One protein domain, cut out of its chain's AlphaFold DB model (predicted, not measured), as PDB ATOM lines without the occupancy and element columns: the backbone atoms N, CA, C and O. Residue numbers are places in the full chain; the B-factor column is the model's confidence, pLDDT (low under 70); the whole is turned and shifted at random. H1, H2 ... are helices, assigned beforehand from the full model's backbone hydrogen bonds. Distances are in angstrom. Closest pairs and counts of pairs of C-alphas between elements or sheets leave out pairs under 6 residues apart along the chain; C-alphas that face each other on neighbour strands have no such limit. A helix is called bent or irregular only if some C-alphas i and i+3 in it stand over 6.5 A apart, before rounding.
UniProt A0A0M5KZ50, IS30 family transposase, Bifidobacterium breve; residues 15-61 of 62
ATOM      1  N   SER A  15       1.273  38.183-110.669       94.81
ATOM      2  CA  SER A  15       1.497  37.814-112.073       94.81
ATOM      3  C   SER A  15       2.807  37.050-112.307       94.81
ATOM      4  O   SER A  15       2.927  36.346-113.303       94.81
ATOM      5  N   MET A  16       3.772  37.156-111.389       94.69
ATOM      6  CA  MET A  16       5.075  36.492-111.467       94.69
ATOM      7  C   MET A  16       5.102  35.117-110.794       94.69
ATOM      8  O   MET A  16       6.153  34.482-110.766       94.69
ATOM      9  N   ALA A  17       3.974  34.644-110.250       94.50
ATOM     10  CA  ALA A  17       3.916  33.407-109.469       94.50
ATOM     11  C   ALA A  17       4.548  32.213-110.197       94.50
ATOM     12  O   ALA A  17       5.319  31.468-109.603       94.50
ATOM     13  N   ARG A  18       4.291  32.076-111.503       94.56
ATOM     14  CA  ARG A  18       4.871  31.002-112.314       94.56
ATOM     15  C   ARG A  18       6.395  31.101-112.423       94.56
ATOM     16  O   ARG A  18       7.077  30.107-112.225       94.56
ATOM     17  N   GLU A  19       6.930  32.276-112.741       92.81
ATOM     18  CA  GLU A  19       8.382  32.463-112.895       92.81
ATOM     19  C   GLU A  19       9.121  32.246-111.573       92.81
ATOM     20  O   GLU A  19      10.219  31.694-111.549       92.81
ATOM     21  N   LEU A  20       8.504  32.663-110.466       93.88
ATOM     22  CA  LEU A  20       9.016  32.414-109.125       93.88
ATOM     23  C   LEU A  20       9.004  30.924-108.795       93.88
ATOM     24  O   LEU A  20      10.004  30.423-108.291       93.88
ATOM     25  N   GLN A  21       7.918  30.222-109.126       94.88
ATOM     26  CA  GLN A  21       7.825  28.781-108.925       94.88
ATOM     27  C   GLN A  21       8.903  28.041-109.720       94.88
ATOM     28  O   GLN A  21       9.572  27.187-109.162       94.88
ATOM     29  N   GLU A  22       9.160  28.428-110.973       94.56
ATOM     30  CA  GLU A  22      10.233  27.830-111.779       94.56
ATOM     31  C   GLU A  22      11.620  27.992-111.118       94.56
ATOM     32  O   GLU A  22      12.430  27.066-111.152       94.56
ATOM     33  N   ILE A  23      11.901  29.141-110.487       93.81
ATOM     34  CA  ILE A  23      13.165  29.381-109.761       93.81
ATOM     35  C   ILE A  23      13.246  28.542-108.481       93.81
ATOM     36  O   ILE A  23      14.313  28.009-108.158       93.81
ATOM     37  N   VAL A  24      12.138  28.451-107.742       93.88
ATOM     38  CA  VAL A  24      12.029  27.632-106.527       93.88
ATOM     39  C   VAL A  24      12.233  26.164-106.883       93.88
ATOM     40  O   VAL A  24      13.128  25.536-106.332       93.88
ATOM     41  N   ASP A  25      11.519  25.659-107.886       94.69
ATOM     42  CA  ASP A  25      11.618  24.274-108.339       94.69
ATOM     43  C   ASP A  25      13.031  23.938-108.830       94.69
ATOM     44  O   ASP A  25      13.561  22.880-108.487       94.69
ATOM     45  N   GLU A  26      13.674  24.831-109.597       94.12
ATOM     46  CA  GLU A  26      15.072  24.648-110.011       94.12
ATOM     47  C   GLU A  26      16.001  24.582-108.795       94.12
ATOM     48  O   GLU A  26      16.944  23.795-108.778       94.12
ATOM     49  N   THR A  27      15.772  25.412-107.780       92.44
ATOM     50  CA  THR A  27      16.652  25.487-106.610       92.44
ATOM     51  C   THR A  27      16.466  24.276-105.705       92.44
ATOM     52  O   THR A  27      17.451  23.619-105.359       92.44
ATOM     53  N   ASP A  28      15.221  23.953-105.378       94.56
ATOM     54  CA  ASP A  28      14.859  22.964-104.369       94.56
ATOM     55  C   ASP A  28      15.005  21.526-104.857       94.56
ATOM     56  O   ASP A  28      15.253  20.640-104.043       94.56
ATOM     57  N   ASN A  29      14.932  21.290-106.172       94.44
ATOM     58  CA  ASN A  29      15.134  19.965-106.768       94.44
ATOM     59  C   ASN A  29      16.557  19.751-107.297       94.44
ATOM     60  O   ASN A  29      16.864  18.702-107.867       94.44
ATOM     61  N   ARG A  30      17.454  20.729-107.133       92.94
ATOM     62  CA  ARG A  30      18.823  20.610-107.631       92.94
ATOM     63  C   ARG A  30      19.759  20.075-106.548       92.94
ATOM     64  O   ARG A  30      19.903  20.702-105.499       92.94
ATOM     65  N   PRO A  31      20.503  18.990-106.822       94.12
ATOM     66  CA  PRO A  31      21.412  18.411-105.846       94.12
ATOM     67  C   PRO A  31      22.526  19.391-105.465       94.12
ATOM     68  O   PRO A  31      23.129  20.067-106.317       94.12
ATOM     69  N   MET A  32      22.822  19.457-104.168       94.94
ATOM     70  CA  MET A  32      23.857  20.319-103.613       94.94
ATOM     71  C   MET A  32      24.936  19.503-102.916       94.94
ATOM     72  O   MET A  32      24.666  18.674-102.055       94.94
ATOM     73  N   ARG A  33      26.201  19.798-103.234       94.06
ATOM     74  CA  ARG A  33      27.359  19.119-102.625       94.06
ATOM     75  C   ARG A  33      27.389  19.233-101.101       94.06
ATOM     76  O   ARG A  33      27.813  18.291-100.447       94.06
ATOM     77  N   VAL A  34      26.943  20.369-100.557       94.69
ATOM     78  CA  VAL A  34      26.883  20.606 -99.106       94.69
ATOM     79  C   VAL A  34      25.897  19.667 -98.400       94.69
ATOM     80  O   VAL A  34      26.132  19.309 -97.257       94.69
ATOM     81  N   LEU A  35      24.860  19.205 -99.105       94.19
ATOM     82  CA  LEU A  35      23.876  18.237 -98.613       94.19
ATOM     83  C   LEU A  35      24.237  16.796 -99.012       94.19
ATOM     84  O   LEU A  35      23.364  15.950 -99.167       94.19
ATOM     85  N   GLY A  36      25.509  16.509 -99.307       94.81
ATOM     86  CA  GLY A  36      25.909  15.176 -99.766       94.81
ATOM     87  C   GLY A  36      25.285  14.777-101.108       94.81
ATOM     88  O   GLY A  36      25.011  13.604-101.328       94.81
ATOM     89  N   TYR A  37      25.061  15.745-102.005       93.94
ATOM     90  CA  TYR A  37      24.349  15.579-103.282       93.94
ATOM     91  C   TYR A  37      22.845  15.296-103.166       93.94
ATOM     92  O   TYR A  37      22.218  15.022-104.186       93.94
ATOM     93  N   ARG A  38      22.251  15.453-101.981       95.31
ATOM     94  CA  ARG A  38      20.796  15.575-101.827       95.31
ATOM     95  C   ARG A  38      20.291  16.919-102.333       95.31
ATOM     96  O   ARG A  38      21.056  17.892-102.446       95.31
ATOM     97  N   THR A  39      19.006  16.974-102.655       96.44
ATOM     98  CA  THR A  39      18.326  18.236-102.955       96.44
ATOM     99  C   THR A  39      17.952  18.963-101.655       96.44
ATOM    100  O   THR A  39      17.801  18.317-100.615       96.44
ATOM    101  N   PRO A  40      17.818  20.304-101.668       96.06
ATOM    102  CA  PRO A  40      17.277  21.033-100.521       96.06
ATOM    103  C   PRO A  40      15.945  20.471-100.018       96.06
ATOM    104  O   PRO A  40      15.772  20.330 -98.811       96.06
ATOM    105  N   ALA A  41      15.035  20.111-100.930       96.25
ATOM    106  CA  ALA A  41      13.731  19.565-100.567       96.25
ATOM    107  C   ALA A  41      13.835  18.224 -99.823       96.25
ATOM    108  O   ALA A  41      13.119  18.012 -98.849       96.25
ATOM    109  N   GLU A  42      14.739  17.335-100.251       94.94
ATOM    110  CA  GLU A  42      14.978  16.054 -99.576       94.94
ATOM    111  C   GLU A  42      15.519  16.260 -98.158       94.94
ATOM    112  O   GLU A  42      14.964  15.719 -97.208       94.94
ATOM    113  N   ALA A  43      16.557  17.087 -98.002       95.06
ATOM    114  CA  ALA A  43      17.149  17.343 -96.690       95.06
ATOM    115  C   ALA A  43      16.139  17.970 -95.715       95.06
ATOM    116  O   ALA A  43      16.086  17.600 -94.546       95.06
ATOM    117  N   PHE A  44      15.295  18.879 -96.209       93.19
ATOM    118  CA  PHE A  44      14.253  19.489 -95.391       93.19
ATOM    119  C   PHE A  44      13.161  18.489 -94.977       93.19
ATOM    120  O   PHE A  44      12.655  18.553 -93.859       93.19
ATOM    121  N   ALA A  45      12.794  17.551 -95.854       93.56
ATOM    122  CA  ALA A  45      11.840  16.497 -95.514       93.56
ATOM    123  C   ALA A  45      12.375  15.570 -94.408       93.56
ATOM    124  O   ALA A  45      11.616  15.199 -93.512       93.56
ATOM    125  N   ASP A  46      13.673  15.255 -94.436       88.75
ATOM    126  CA  ASP A  46      14.332  14.442 -93.409       88.75
ATOM    127  C   ASP A  46      14.338  15.154 -92.038       88.75
ATOM    128  O   ASP A  46      14.006  14.539 -91.026       88.75
ATOM    129  N   GLU A  47      14.612  16.466 -91.996       88.19
ATOM    130  CA  GLU A  47      14.527  17.269 -90.761       88.19
ATOM    131  C   GLU A  47      13.102  17.293 -90.182       88.19
ATOM    132  O   GLU A  47      12.899  17.209 -88.964       88.19
ATOM    133  N   LEU A  48      12.083  17.390 -91.045       88.69
ATOM    134  CA  LEU A  48      10.685  17.336 -90.616       88.69
ATOM    135  C   LEU A  48      10.320  15.964 -90.039       88.69
ATOM    136  O   LEU A  48       9.625  15.916 -89.020       88.69
ATOM    137  N   LEU A  49      10.793  14.879 -90.656       84.38
ATOM    138  CA  LEU A  49      10.600  13.512 -90.169       84.38
ATOM    139  C   LEU A  49      11.247  13.324 -88.789       84.38
ATOM    140  O   LEU A  49      10.563  12.920 -87.850       84.38
ATOM    141  N   GLU A  50      12.515  13.710 -88.631       76.38
ATOM    142  CA  GLU A  50      13.237  13.644 -87.352       76.38
ATOM    143  C   GLU A  50      12.515  14.453 -86.257       76.38
ATOM    144  O   GLU A  50      12.364  14.012 -85.113       76.38
ATOM    145  N   SER A  51      11.986  15.629 -86.616       74.62
ATOM    146  CA  SER A  51      11.217  16.468 -85.691       74.62
ATOM    147  C   SER A  51       9.881  15.849 -85.258       74.62
ATOM    148  O   SER A  51       9.384  16.164 -84.171       74.62
ATOM    149  N   ALA A  52       9.278  15.003 -86.098       73.38
ATOM    150  CA  ALA A  52       8.043  14.293 -85.792       73.38
ATOM    151  C   ALA A  52       8.322  13.076 -84.899       73.38
ATOM    152  O   ALA A  52       7.692  12.942 -83.852       73.38
ATOM    153  N   GLU A  53       9.334  12.275 -85.231       71.31
ATOM    154  CA  GLU A  53       9.725  11.096 -84.447       71.31
ATOM    155  C   GLU A  53      10.125  11.456 -83.004       71.31
ATOM    156  O   GLU A  53       9.756  10.763 -82.053       71.31
ATOM    157  N   ASN A  54      10.801  12.591 -82.800       68.69
ATOM    158  CA  ASN A  54      11.146  13.067 -81.456       68.69
ATOM    159  C   ASN A  54       9.905  13.449 -80.613       68.69
ATOM    160  O   ASN A  54       9.910  13.321 -79.387       68.69
ATOM    161  N   LYS A  55       8.809  13.894 -81.246       62.47
ATOM    162  CA  LYS A  55       7.550  14.177 -80.530       62.47
ATOM    163  C   LYS A  55       6.852  12.894 -80.095       62.47
ATOM    164  O   LYS A  55       6.309  12.856 -78.993       62.47
ATOM    165  N   ASP A  56       6.903  11.853 -80.917       59.38
ATOM    166  CA  ASP A  56       6.301  10.561 -80.588       59.38
ATOM    167  C   ASP A  56       7.063   9.868 -79.447       59.38
ATOM    168  O   ASP A  56       6.441   9.381 -78.503       59.38
ATOM    169  N   ALA A  57       8.400   9.943 -79.431       58.75
ATOM    170  CA  ALA A  57       9.218   9.438 -78.321       58.75
ATOM    171  C   ALA A  57       8.940  10.147 -76.974       58.75
ATOM    172  O   ALA A  57       9.060   9.545 -75.900       58.75
ATOM    173  N   ALA A  58       8.540  11.423 -77.003       57.06
ATOM    174  CA  ALA A  58       8.148  12.167 -75.804       57.06
ATOM    175  C   ALA A  58       6.769  11.744 -75.258       57.06
ATOM    176  O   ALA A  58       6.514  11.885 -74.062       57.06
ATOM    177  N   LEU A  59       5.887  11.207 -76.106       59.56
ATOM    178  CA  LEU A  59       4.538  10.770 -75.727       59.56
ATOM    179  C   LEU A  59       4.473   9.302 -75.286       59.56
ATOM    180  O   LEU A  59       3.537   8.931 -74.580       59.56
ATOM    181  N   THR A  60       5.461   8.474 -75.638       57.53
ATOM    182  CA  THR A  60       5.520   7.056 -75.234       57.53
ATOM    183  C   THR A  60       6.098   6.824 -73.832       57.53
ATOM    184  O   THR A  60       6.127   5.687 -73.373       57.53
ATOM    185  N   ASN A  61       6.545   7.876 -73.136       60.38
ATOM    186  CA  ASN A  61       7.048   7.822 -71.755       60.38
ATOM    187  C   ASN A  61       6.001   8.315 -70.731       60.38
ATOM    188  O   ASN A  61       6.316   9.139 -69.869       60.38
TER     189      ASN A  61
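This is residues 15 to 61 of the 62 residues of the protein "IS30 family transposase" of Bifidobacterium breve (UniProt A0A0M5KZ50). Two helices meet near their ends as a wide-open L: the longer helix H2 makes one arm, the shorter H1 the other, and the long link between them loops at the corner. The ends of both arms stick out with no other part beside them, namely residues 15 to 24 and 45 to 61. The printed part has 47 residues with two named helices, H1 then H2 along the chain, and no named strand; the class is all helix. It is extended, with a radius of gyration of the C-alphas of 15.4 A, and flat, spanning 49 by 29 by 9 A.

The longest helix is H2, residues 40 to 59, and H1, residues 15 to 28, is about perpendicular to it, at 77 degrees. The two only just touch, with 3 pairs of C-alphas within 8 A. H1 touches H2 with residues 27 to 28 alone, and H2 touches H1 with residues 40 to 41 alone; the closest C-alphas of the two helices are those of Asp 28 and Pro 40, 4.9 A apart. Their centres are 25.8 A apart. The backbone O i to N i+4 pairs are within hydrogen-bond range in 15 of 16 cases in H2 and 9 of 10 in H1.

H2 measures 29.7 A from C-alpha 40 at (17.277, 21.033, -100.521) to C-alpha 59 at (4.538, 10.770, -75.727). H1 measures 21.4 A from C-alpha 15 at (1.497, 37.814, -112.073) to C-alpha 28. It is irregular: C-alphas 15 and 18 are 7.6 A apart, and its line is a rough one.

The two C-alphas farthest apart are those of Ser 15 and Asn 61, 50.6 A. The printed part has no cut, and the link from H1 to H2, 11 residues, is long. The mean pLDDT of the printed part is 86.3; residues 54 to 61 are under 70, a low confidence.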